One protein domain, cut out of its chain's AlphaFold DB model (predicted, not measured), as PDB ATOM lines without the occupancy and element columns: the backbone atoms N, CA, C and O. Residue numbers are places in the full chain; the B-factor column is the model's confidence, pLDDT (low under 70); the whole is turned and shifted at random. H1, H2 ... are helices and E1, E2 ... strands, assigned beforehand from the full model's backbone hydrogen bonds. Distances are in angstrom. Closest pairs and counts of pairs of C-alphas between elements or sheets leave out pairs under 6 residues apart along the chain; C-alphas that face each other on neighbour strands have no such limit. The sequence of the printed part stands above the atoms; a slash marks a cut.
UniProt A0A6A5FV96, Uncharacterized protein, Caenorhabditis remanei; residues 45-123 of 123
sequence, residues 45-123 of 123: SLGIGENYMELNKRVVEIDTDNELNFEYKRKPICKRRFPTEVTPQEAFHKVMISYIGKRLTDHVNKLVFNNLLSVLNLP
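AT A GLANCE: This is residues 45 to 123 of the 123 residues of an uncharacterized protein of Caenorhabditis remanei (UniProt A0A6A5FV96). A twisted sheet of six strands makes a wall, and one helix, H1, packs over one face of it and runs along the inner strand E3; the other face has no named helix. Five strands, E1 to E5, run back and forth across the wall, and after H1 the backbone swings round to the far edge, where E6 joins beside E1; residues 101 to 106 of that link stick out. The printed part has 79 residues, with one named helix and six named strands in the order E1 E2 E3 E4 E5 H1 E6. The sheet is mixed, in the order E5 E4 E3 E2 E1 E6, and the class is mixed, helices and strands. The whole is compact, with a radius of gyration of the C-alphas of 12.6 A and spans of 34 by 31 by 23 A.

HOW THE PARTS SIT: The inner strands E2, residues 52 to 55, and E3, residues 58 to 62, are an antiparallel hairpin at 165 degrees, with N 53 and O 60 2.8 A apart, within hydrogen-bond range. E3 and E4, residues 67 to 72, form another hairpin, with N 69 and O 61 at 2.8 A. E4 and the edge strand E5, residues 75 to 81, form a hairpin at 158 degrees, with N 77 and O 70 at 2.7 A. E2 and E1, residues 45 to 48, form a hairpin at 175 degrees, with N 54 and O 47 at 2.8 A. E1 to E5 are a meander, each strand the antiparallel neighbour of the one before. The edge strand E6, residues 110 to 113, is parallel to E1 at 9 degrees, with N 112 and O 46 at 2.8 A. H1, residues 88 to 99, is on the sheet, two layers with the helix on one face. Its height over the sheet is 8.6 A. It lies over E3 and only just over E2, on which 3 of its C-alphas fall, and on the local plane it stands at 9 degrees to E3. The closest C-alphas of H1 and E3, Pro 88 and Ile 62, are 6.6 A apart. Every O i to N i+4 pair in H1 is within hydrogen-bond range. E5 and E6 are apart.

IN THESE COORDINATES: E5 is 17.9 A long, E4 16.2 A, H1 16.1 A and E3 13.5 A; E1, E2 and E6 are 10.1 A each. E1 begins at C-alpha 45 (155.248, 193.060, 269.027), H1 at C-alpha 88 (160.772, 170.331, 271.252), and E6 ends at C-alpha 113 (150.492, 184.158, 264.860).

THE WHOLE: The two C-alphas farthest apart, those of Glu 85 and Asn 109, are 36.3 A apart. The printed part has no cut, and no link is long. Its mean pLDDT is 73.9, with residues 102 to 109 and 114 to 123 under 70.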
ATOM      1  N   SER A  45     155.791 194.167 269.801       81.56
ATOM      2  CA  SER A  45     155.248 193.060 269.027       81.56
ATOM      3  C   SER A  45     155.602 191.695 269.598       81.56
ATOM      4  O   SER A  45     156.735 191.448 270.017       81.56
ATOM      5  N   LEU A  46     154.625 190.796 269.543       83.19
ATOM      6  CA  LEU A  46     154.758 189.386 269.874       83.19
ATOM      7  C   LEU A  46     154.404 188.552 268.640       83.19
ATOM      8  O   LEU A  46     153.274 188.604 268.164       83.19
ATOM      9  N   GLY A  47     155.375 187.808 268.123       85.69
ATOM     10  CA  GLY A  47     155.195 186.779 267.108       85.69
ATOM     11  C   GLY A  47     155.265 185.399 267.750       85.69
ATOM     12  O   GLY A  47     156.170 185.148 268.541       85.69
ATOM     13  N   ILE A  48     154.340 184.501 267.430       84.06
ATOM     14  CA  ILE A  48     154.383 183.106 267.885       84.06
ATOM     15  C   ILE A  48     154.215 182.201 266.667       84.06
ATOM     16  O   ILE A  48     153.264 182.363 265.901       84.06
ATOM     17  N   GLY A  49     155.145 181.265 266.496       82.00
ATOM     18  CA  GLY A  49     155.055 180.154 265.556       82.00
ATOM     19  C   GLY A  49     155.220 178.814 266.267       82.00
ATOM     20  O   GLY A  49     155.293 178.758 267.492       82.00
ATOM     21  N   GLU A  50     155.286 177.732 265.493       77.62
ATOM     22  CA  GLU A  50     155.325 176.361 266.024       77.62
ATOM     23  C   GLU A  50     156.527 176.108 266.950       77.62
ATOM     24  O   GLU A  50     156.358 175.601 268.055       77.62
ATOM     25  N   ASN A  51     157.723 176.523 266.523       80.06
ATOM     26  CA  ASN A  51     158.978 176.283 267.249       80.06
ATOM     27  C   ASN A  51     159.719 177.574 267.609       80.06
ATOM     28  O   ASN A  51     160.891 177.529 267.986       80.06
ATOM     29  N   TYR A  52     159.073 178.734 267.465       85.31
ATOM     30  CA  TYR A  52     159.718 180.010 267.741       85.31
ATOM     31  C   TYR A  52     158.762 181.072 268.282       85.31
ATOM     32  O   TYR A  52     157.560 181.086 268.016       85.31
ATOM     33  N   MET A  53     159.337 182.011 269.021       86.31
ATOM     34  CA  MET A  53     158.696 183.217 269.518       86.31
ATOM     35  C   MET A  53     159.550 184.420 269.143       86.31
ATOM     36  O   MET A  53     160.757 184.433 269.375       86.31
ATOM     37  N   GLU A  54     158.918 185.466 268.632       86.00
ATOM     38  CA  GLU A  54     159.550 186.744 268.356       86.00
ATOM     39  C   GLU A  54     159.035 187.826 269.311       86.00
ATOM     40  O   GLU A  54     157.844 188.107 269.380       86.00
ATOM     41  N   LEU A  55     159.950 188.465 270.034       81.88
ATOM     42  CA  LEU A  55     159.694 189.618 270.892       81.88
ATOM     43  C   LEU A  55     160.361 190.845 270.261       81.88
ATOM     44  O   LEU A  55     161.585 191.012 270.324       81.88
ATOM     45  N   ASN A  56     159.564 191.712 269.639       80.62
ATOM     46  CA  ASN A  56     159.995 192.853 268.820       80.62
ATOM     47  C   ASN A  56     160.870 192.460 267.617       80.62
ATOM     48  O   ASN A  56     160.407 192.433 266.489       80.62
ATOM     49  N   LYS A  57     162.163 192.224 267.859       81.44
ATOM     50  CA  LYS A  57     163.192 191.851 266.860       81.44
ATOM     51  C   LYS A  57     164.137 190.776 267.406       81.44
ATOM     52  O   LYS A  57     165.299 190.674 266.993       81.44
ATOM     53  N   ARG A  58     163.697 190.103 268.469       82.81
ATOM     54  CA  ARG A  58     164.433 189.073 269.195       82.81
ATOM     55  C   ARG A  58     163.704 187.769 268.993       82.81
ATOM     56  O   ARG A  58     162.530 187.702 269.330       82.81
ATOM     57  N   VAL A  59     164.398 186.768 268.484       85.94
ATOM     58  CA  VAL A  59     163.811 185.454 268.239       85.94
ATOM     59  C   VAL A  59     164.320 184.499 269.307       85.94
ATOM     60  O   VAL A  59     165.494 184.533 269.679       85.94
ATOM     61  N   VAL A  60     163.411 183.700 269.845       85.06
ATOM     62  CA  VAL A  60     163.711 182.504 270.622       85.06
ATOM     63  C   VAL A  60     163.171 181.348 269.812       85.06
ATOM     64  O   VAL A  60     161.963 181.275 269.615       85.06
ATOM     65  N   GLU A  61     164.040 180.472 269.344       87.25
ATOM     66  CA  GLU A  61     163.648 179.311 268.551       87.25
ATOM     67  C   GLU A  61     164.245 178.041 269.139       87.25
ATOM     68  O   GLU A  61     165.259 178.077 269.841       87.25
ATOM     69  N   ILE A  62     163.587 176.924 268.868       82.69
ATOM     70  CA  ILE A  62     164.118 175.602 269.148       82.69
ATOM     71  C   ILE A  62     164.634 175.003 267.848       82.69
ATOM     72  O   ILE A  62     163.883 174.834 266.891       82.69
ATOM     73  N   ASP A  63     165.923 174.690 267.855       78.81
ATOM     74  CA  ASP A  63     166.617 173.997 266.777       78.81
ATOM     75  C   ASP A  63     166.346 172.485 266.813       78.81
ATOM     76  O   ASP A  63     165.940 171.929 267.840       78.81
ATOM     77  N   THR A  64     166.659 171.798 265.715       71.94
ATOM     78  CA  THR A  64     166.545 170.338 265.587       71.94
ATOM     79  C   THR A  64     167.447 169.574 266.558       71.94
ATOM     80  O   THR A  64     167.154 168.429 266.889       71.94
ATOM     81  N   ASP A  65     168.500 170.216 267.071       77.12
ATOM     82  CA  ASP A  65     169.484 169.628 267.993       77.12
ATOM     83  C   ASP A  65     169.099 169.751 269.479       77.12
ATOM     84  O   ASP A  65     169.943 169.636 270.373       77.12
ATOM     85  N   ASN A  66     167.825 170.007 269.774       75.62
ATOM     86  CA  ASN A  66     167.344 170.288 271.125       75.62
ATOM     87  C   ASN A  66     168.051 171.490 271.791       75.62
ATOM     88  O   ASN A  66     168.332 171.512 273.000       75.62
ATOM     89  N   GLU A  67     168.345 172.516 270.987       83.06
ATOM     90  CA  GLU A  67     168.963 173.760 271.439       83.06
ATOM     91  C   GLU A  67     167.982 174.931 271.316       83.06
ATOM     92  O   GLU A  67     167.409 175.192 270.265       83.06
ATOM     93  N   LEU A  68     167.795 175.662 272.414       83.81
ATOM     94  CA  LEU A  68     167.141 176.965 272.424       83.81
ATOM     95  C   LEU A  68     168.132 178.015 271.934       83.81
ATOM     96  O   LEU A  68     169.075 178.364 272.657       83.81
ATOM     97  N   ASN A  69     167.889 178.536 270.740       84.56
ATOM     98  CA  ASN A  69     168.655 179.616 270.147       84.56
ATOM     99  C   ASN A  69     167.992 180.955 270.463       84.56
ATOM    100  O   ASN A  69     166.790 181.155 270.289       84.56
ATOM    101  N   PHE A  70     168.805 181.891 270.938       81.75
ATOM    102  CA  PHE A  70     168.397 183.267 271.160       81.75
ATOM    103  C   PHE A  70     169.059 184.146 270.123       81.75
ATOM    104  O   PHE A  70     170.288 184.225 270.088       81.75
ATOM    105  N   GLU A  71     168.265 184.873 269.353       84.19
ATOM    106  CA  GLU A  71     168.764 185.725 268.286       84.19
ATOM    107  C   GLU A  71     168.362 187.189 268.444       84.19
ATOM    108  O   GLU A  71     167.316 187.542 268.996       84.19
ATOM    109  N   TYR A  72     169.195 188.074 267.899       79.75
ATOM    110  CA  TYR A  72     168.858 189.474 267.673       79.75
ATOM    111  C   TYR A  72     169.234 189.876 266.260       79.75
ATOM    112  O   TYR A  72     170.396 189.748 265.887       79.75
ATOM    113  N   LYS A  73     168.278 190.421 265.494       77.88
ATOM    114  CA  LYS A  73     168.525 190.817 264.095       77.88
ATOM    115  C   LYS A  73     169.203 189.684 263.296       77.88
ATOM    116  O   LYS A  73     170.137 189.953 262.544       77.88
ATOM    117  N   ARG A  74     168.750 188.436 263.493       73.12
ATOM    118  CA  ARG A  74     169.295 187.222 262.853       73.12
ATOM    119  C   ARG A  74     170.766 186.933 263.180       73.12
ATOM    120  O   ARG A  74     171.510 186.414 262.354       73.12
ATOM    121  N   LYS A  75     171.224 187.359 264.360       79.06
ATOM    122  CA  LYS A  75     172.541 187.014 264.901       79.06
ATOM    123  C   LYS A  75     172.367 186.230 266.197       79.06
ATOM    124  O   LYS A  75     171.641 186.719 267.072       79.06
ATOM    125  N   PRO A  76     173.058 185.091 266.366       78.81
ATOM    126  CA  PRO A  76     172.986 184.316 267.593       78.81
ATOM    127  C   PRO A  76     173.587 185.115 268.756       78.81
ATOM    128  O   PRO A  76     174.679 185.673 268.658       78.81
ATOM    129  N   ILE A  77     172.851 185.186 269.862       78.19
ATOM    130  CA  ILE A  77     173.270 185.810 271.122       78.19
ATOM    131  C   ILE A  77     173.755 184.734 272.084       78.19
ATOM    132  O   ILE A  77     174.799 184.877 272.718       78.19
ATOM    133  N   CYS A  78     172.964 183.674 272.238       76.69
ATOM    134  CA  CYS A  78     173.310 182.542 273.081       76.69
ATOM    135  C   CYS A  78     172.499 181.309 272.698       76.69
ATOM    136  O   CYS A  78     171.435 181.423 272.090       76.69
ATOM    137  N   LYS A  79     173.009 180.150 273.107       80.94
ATOM    138  CA  LYS A  79     172.357 178.858 272.951       80.94
ATOM    139  C   LYS A  79     172.180 178.196 274.306       80.94
ATOM    140  O   LYS A  79     172.996 178.400 275.211       80.94
ATOM    141  N   ARG A  80     171.120 177.408 274.457       78.44
ATOM    142  CA  ARG A  80     170.874 176.622 275.665       78.44
ATOM    143  C   ARG A  80     170.313 175.255 275.310       78.44
ATOM    144  O   ARG A  80     169.246 175.170 274.723       78.44
ATOM    145  N   ARG A  81     170.962 174.194 275.781       80.12
ATOM    146  CA  ARG A  81     170.413 172.837 275.697       80.12
ATOM    147  C   ARG A  81     169.277 172.633 276.688       80.12
ATOM    148  O   ARG A  81     169.337 173.126 277.823       80.12
ATOM    149  N   PHE A  82     168.265 171.895 276.261       75.31
ATOM    150  CA  PHE A  82     167.226 171.362 277.133       75.31
ATOM    151  C   PHE A  82     167.334 169.830 277.227       75.31
ATOM    152  O   PHE A  82     168.021 169.222 276.406       75.31
ATOM    153  N   PRO A  83     166.751 169.212 278.272       77.06
ATOM    154  CA  PRO A  83     166.847 167.768 278.476       77.06
ATOM    155  C   PRO A  83     166.253 167.005 277.287       77.06
ATOM    156  O   PRO A  83     165.196 167.388 276.785       77.06
ATOM    157  N   THR A  84     166.929 165.944 276.846       75.25
ATOM    158  CA  THR A  84     166.546 165.147 275.667       75.25
ATOM    159  C   THR A  84     165.220 164.406 275.868       75.25
ATOM    160  O   THR A  84     164.572 164.024 274.902       75.25
ATOM    161  N   GLU A  85     164.789 164.234 277.118       83.00
ATOM    162  CA  GLU A  85     163.526 163.590 277.487       83.00
ATOM    163  C   GLU A  85     162.298 164.475 277.217       83.00
ATOM    164  O   GLU A  85     161.168 164.004 277.325       83.00
ATOM    165  N   VAL A  86     162.499 165.760 276.911       81.25
ATOM    166  CA  VAL A  86     161.424 166.721 276.650       81.25
ATOM    167  C   VAL A  86     161.313 166.944 275.146       81.25
ATOM    168  O   VAL A  86     162.301 167.284 274.496       81.25
ATOM    169  N   THR A  87     160.106 166.803 274.591       83.94
ATOM    170  CA  THR A  87     159.879 167.092 273.166       83.94
ATOM    171  C   THR A  87     160.152 168.573 272.868       83.94
ATOM    172  O   THR A  87     159.931 169.422 273.740       83.94
ATOM    173  N   PRO A  88     160.591 168.934 271.648       79.44
ATOM    174  CA  PRO A  88     160.772 170.331 271.252       79.44
ATOM    175  C   PRO A  88     159.545 171.199 271.562       79.44
ATOM    176  O   PRO A  88     159.670 172.271 272.149       79.44
ATOM    177  N   GLN A  89     158.341 170.699 271.284       78.38
ATOM    178  CA  GLN A  89     157.087 171.406 271.542       78.38
ATOM    179  C   GLN A  89     156.843 171.625 273.041       78.38
ATOM    180  O   GLN A  89     156.482 172.726 273.461       78.38
ATOM    181  N   GLU A  90     157.080 170.615 273.882       82.88
ATOM    182  CA  GLU A  90     156.960 170.765 275.336       82.88
ATOM    183  C   GLU A  90     158.014 171.716 275.911       82.88
ATOM    184  O   GLU A  90     157.720 172.506 276.816       82.88
ATOM    185  N   ALA A  91     159.246 171.653 275.401       82.38
ATOM    186  CA  ALA A  91     160.319 172.556 275.785       82.38
ATOM    187  C   ALA A  91     159.957 173.998 275.412       82.38
ATOM    188  O   ALA A  91     160.073 174.896 276.252       82.38
ATOM    189  N   PHE A  92     159.433 174.206 274.201       81.50
ATOM    190  CA  PHE A  92     158.970 175.506 273.735       81.50
ATOM    191  C   PHE A  92     157.831 176.025 274.604       81.50
ATOM    192  O   PHE A  92     157.899 177.146 275.102       81.50
ATOM    193  N   HIS A  93     156.831 175.193 274.894       81.06
ATOM    194  CA  HIS A  93     155.715 175.560 275.757       81.06
ATOM    195  C   HIS A  93     156.176 175.959 277.172       81.06
ATOM    196  O   HIS A  93     155.759 176.990 277.707       81.06
ATOM    197  N   LYS A  94     157.115 175.209 277.771       82.44
ATOM    198  CA  LYS A  94     157.727 175.560 279.069       82.44
ATOM    199  C   LYS A  94     158.471 176.895 279.005       82.44
ATOM    200  O   LYS A  94     158.382 177.695 279.942       82.44
ATOM    201  N   VAL A  95     159.190 177.150 277.913       79.62
ATOM    202  CA  VAL A  95     159.859 178.430 277.662       79.62
ATOM    203  C   VAL A  95     158.820 179.537 277.555       79.62
ATOM    204  O   VAL A  95     158.852 180.443 278.381       79.62
ATOM    205  N   MET A  96     157.831 179.422 276.675       78.88
ATOM    206  CA  MET A  96     156.737 180.383 276.513       78.88
ATOM    207  C   MET A  96     156.070 180.752 277.842       78.88
ATOM    208  O   MET A  96     155.988 181.934 278.179       78.88
ATOM    209  N   ILE A  97     155.683 179.766 278.658       79.00
ATOM    210  CA  ILE A  97     155.098 180.008 279.988       79.00
ATOM    211  C   ILE A  97     156.081 180.736 280.912       79.00
ATOM    212  O   ILE A  97     155.688 181.622 281.673       79.00
ATOM    213  N   SER A  98     157.362 180.362 280.888       76.12
ATOM    214  CA  SER A  98     158.368 180.976 281.758       76.12
ATOM    215  C   SER A  98     158.719 182.414 281.364       76.12
ATOM    216  O   SER A  98     159.033 183.216 282.250       76.12
ATOM    217  N   TYR A  99     158.656 182.723 280.066       74.38
ATOM    218  CA  TYR A  99     158.939 184.036 279.503       74.38
ATOM    219  C   TYR A  99     157.709 184.924 279.624       74.38
ATOM    220  O   TYR A  99     157.762 185.916 280.337       74.38
ATOM    221  N   ILE A 100     156.600 184.546 278.995       74.94
ATOM    222  CA  ILE A 100     155.405 185.378 278.859       74.94
ATOM    223  C   ILE A 100     154.437 185.170 280.021       74.94
ATOM    224  O   ILE A 100     154.126 186.133 280.718       74.94
ATOM    225  N   GLY A 101     154.004 183.928 280.260       73.19
ATOM    226  CA  GLY A 101     153.094 183.540 281.348       73.19
ATOM    227  C   GLY A 101     152.072 184.614 281.761       73.19
ATOM    228  O   GLY A 101     151.452 185.271 280.933       73.19
ATOM    229  N   LYS A 102     151.931 184.843 283.070       67.19
ATOM    230  CA  LYS A 102     151.054 185.889 283.640       67.19
ATOM    231  C   LYS A 102     151.664 187.306 283.614       67.19
ATOM    232  O   LYS A 102     151.175 188.187 284.308       67.19
ATOM    233  N   ARG A 103     152.782 187.513 282.910       69.69
ATOM    234  CA  ARG A 103     153.613 188.736 282.995       69.69
ATOM    235  C   ARG A 103     153.341 189.735 281.875       69.69
ATOM    236  O   ARG A 103     153.969 190.794 281.818       69.69
ATOM    237  N   LEU A 104     152.458 189.359 280.963       66.94
ATOM    238  CA  LEU A 104     152.041 190.165 279.835       66.94
ATOM    239  C   LEU A 104     150.888 191.054 280.298       66.94
ATOM    240  O   LEU A 104     149.730 190.708 280.101       66.94
ATOM    241  N   THR A 105     151.195 192.124 281.032       57.38
ATOM    242  CA  THR A 105     150.137 192.872 281.718       57.38
ATOM    243  C   THR A 105     149.605 194.082 280.976       57.38
ATOM    244  O   THR A 105     148.433 194.349 281.175       57.38
ATOM    245  N   ASP A 106     150.348 194.793 280.113       55.84
ATOM    246  CA  ASP A 106     149.884 196.167 279.829       55.84
ATOM    247  C   ASP A 106     149.858 196.625 278.363       55.84
ATOM    248  O   ASP A 106     148.877 197.250 277.987       55.84
ATOM    249  N   HIS A 107     150.812 196.296 277.483       59.28
ATOM    250  CA  HIS A 107     150.731 196.727 276.074       59.28
ATOM    251  C   HIS A 107     151.515 195.799 275.144       59.28
ATOM    252  O   HIS A 107     152.743 195.797 275.177       59.28
ATOM    253  N   VAL A 108     150.809 195.041 274.299       59.50
ATOM    254  CA  VAL A 108     151.356 194.466 273.062       59.50
ATOM    255  C   VAL A 108     150.662 195.183 271.915       59.50
ATOM    256  O   VAL A 108     149.470 194.983 271.697       59.50
ATOM    257  N   ASN A 109     151.385 196.036 271.188       68.31
ATOM    258  CA  ASN A 109     150.789 196.817 270.095       68.31
ATOM    259  C   ASN A 109     150.461 195.940 268.881       68.31
ATOM    260  O   ASN A 109     149.581 196.273 268.090       68.31
ATOM    261  N   LYS A 110     151.180 194.824 268.715       72.75
ATOM    262  CA  LYS A 110     151.005 193.908 267.590       72.75
ATOM    263  C   LYS A 110     151.208 192.455 268.013       72.75
ATOM    264  O   LYS A 110     152.310 192.063 268.386       72.75
ATOM    265  N   LEU A 111     150.163 191.646 267.892       76.94
ATOM    266  CA  LEU A 111     150.219 190.199 268.085       76.94
ATOM    267  C   LEU A 111     150.118 189.510 266.719       76.94
ATOM    268  O   LEU A 111     149.204 189.802 265.950       76.94
ATOM    269  N   VAL A 112     151.072 188.637 266.398       76.69
ATOM    270  CA  VAL A 112     151.118 187.884 265.139       76.69
ATOM    271  C   VAL A 112     151.250 186.403 265.448       76.69
ATOM    272  O   VAL A 112     152.134 185.988 266.197       76.69
ATOM    273  N   PHE A 113     150.404 185.605 264.816       76.00
ATOM    274  CA  PHE A 113     150.492 184.158 264.860       76.00
ATOM    275  C   PHE A 113     150.839 183.633 263.473       76.00
ATOM    276  O   PHE A 113     150.102 183.878 262.520       76.00
ATOM    277  N   ASN A 114     151.948 182.910 263.362       66.62
ATOM    278  CA  ASN A 114     152.406 182.341 262.099       66.62
ATOM    279  C   ASN A 114     152.248 180.818 262.143       66.62
ATOM    280  O   ASN A 114     152.809 180.169 263.019       66.62
ATOM    281  N   ASN A 115     151.490 180.257 261.193       58.81
ATOM    282  CA  ASN A 115     151.212 178.817 261.082       58.81
ATOM    283  C   ASN A 115     150.699 178.173 262.382       58.81
ATOM    284  O   ASN A 115     151.209 177.168 262.862       58.81
ATOM    285  N   LEU A 116     149.630 178.744 262.931       53.34
ATOM    286  CA  LEU A 116     148.991 178.309 264.173       53.34
ATOM    287  C   LEU A 116     148.056 177.088 264.010       53.34
ATOM    288  O   LEU A 116     147.080 176.967 264.745       53.34
ATOM    289  N   LEU A 117     148.288 176.200 263.037       43.34
ATOM    290  CA  LEU A 117     147.307 175.165 262.667       43.34
ATOM    291  C   LEU A 117     147.079 174.064 263.724       43.34
ATOM    292  O   LEU A 117     146.288 173.162 263.465       43.34
ATOM    293  N   SER A 118     147.697 174.115 264.909       45.91
ATOM    294  CA  SER A 118     147.549 173.004 265.861       45.91
ATOM    295  C   SER A 118     147.619 173.273 267.372       45.91
ATOM    296  O   SER A 118     147.353 172.321 268.098       45.91
ATOM    297  N   VAL A 119     147.940 174.464 267.916       45.34
ATOM    298  CA  VAL A 119     148.405 174.485 269.337       45.34
ATOM    299  C   VAL A 119     147.737 175.460 270.318       45.34
ATOM    300  O   VAL A 119     147.898 175.274 271.520       45.34
ATOM    301  N   LEU A 120     146.921 176.437 269.918       37.50
ATOM    302  CA  LEU A 120     146.307 177.343 270.910       37.50
ATOM    303  C   LEU A 120     144.804 177.115 271.089       37.50
ATOM    304  O   LEU A 120     143.988 177.930 270.674       37.50
ATOM    305  N   ASN A 121     144.458 176.044 271.807       34.12
ATOM    306  CA  ASN A 121     143.264 176.063 272.653       34.12
ATOM    307  C   ASN A 121     143.615 176.874 273.907       34.12
ATOM    308  O   ASN A 121     144.127 176.334 274.889       34.12
ATOM    309  N   LEU A 122     143.430 178.191 273.835       30.11
ATOM    310  CA  LEU A 122     143.431 179.030 275.031       30.11
ATOM    311  C   LEU A 122     142.120 178.765 275.802       30.11
ATOM    312  O   LEU A 122     141.090 178.597 275.148       30.11
ATOM    313  N   PRO A 123     142.159 178.666 277.144       33.56
ATOM    314  CA  PRO A 123     140.961 178.488 277.965       33.56
ATOM    315  C   PRO A 123     139.986 179.663 277.850       33.56
ATOM    316  O   PRO A 123     140.456 180.806 277.634       33.56
TER     317      PRO A 123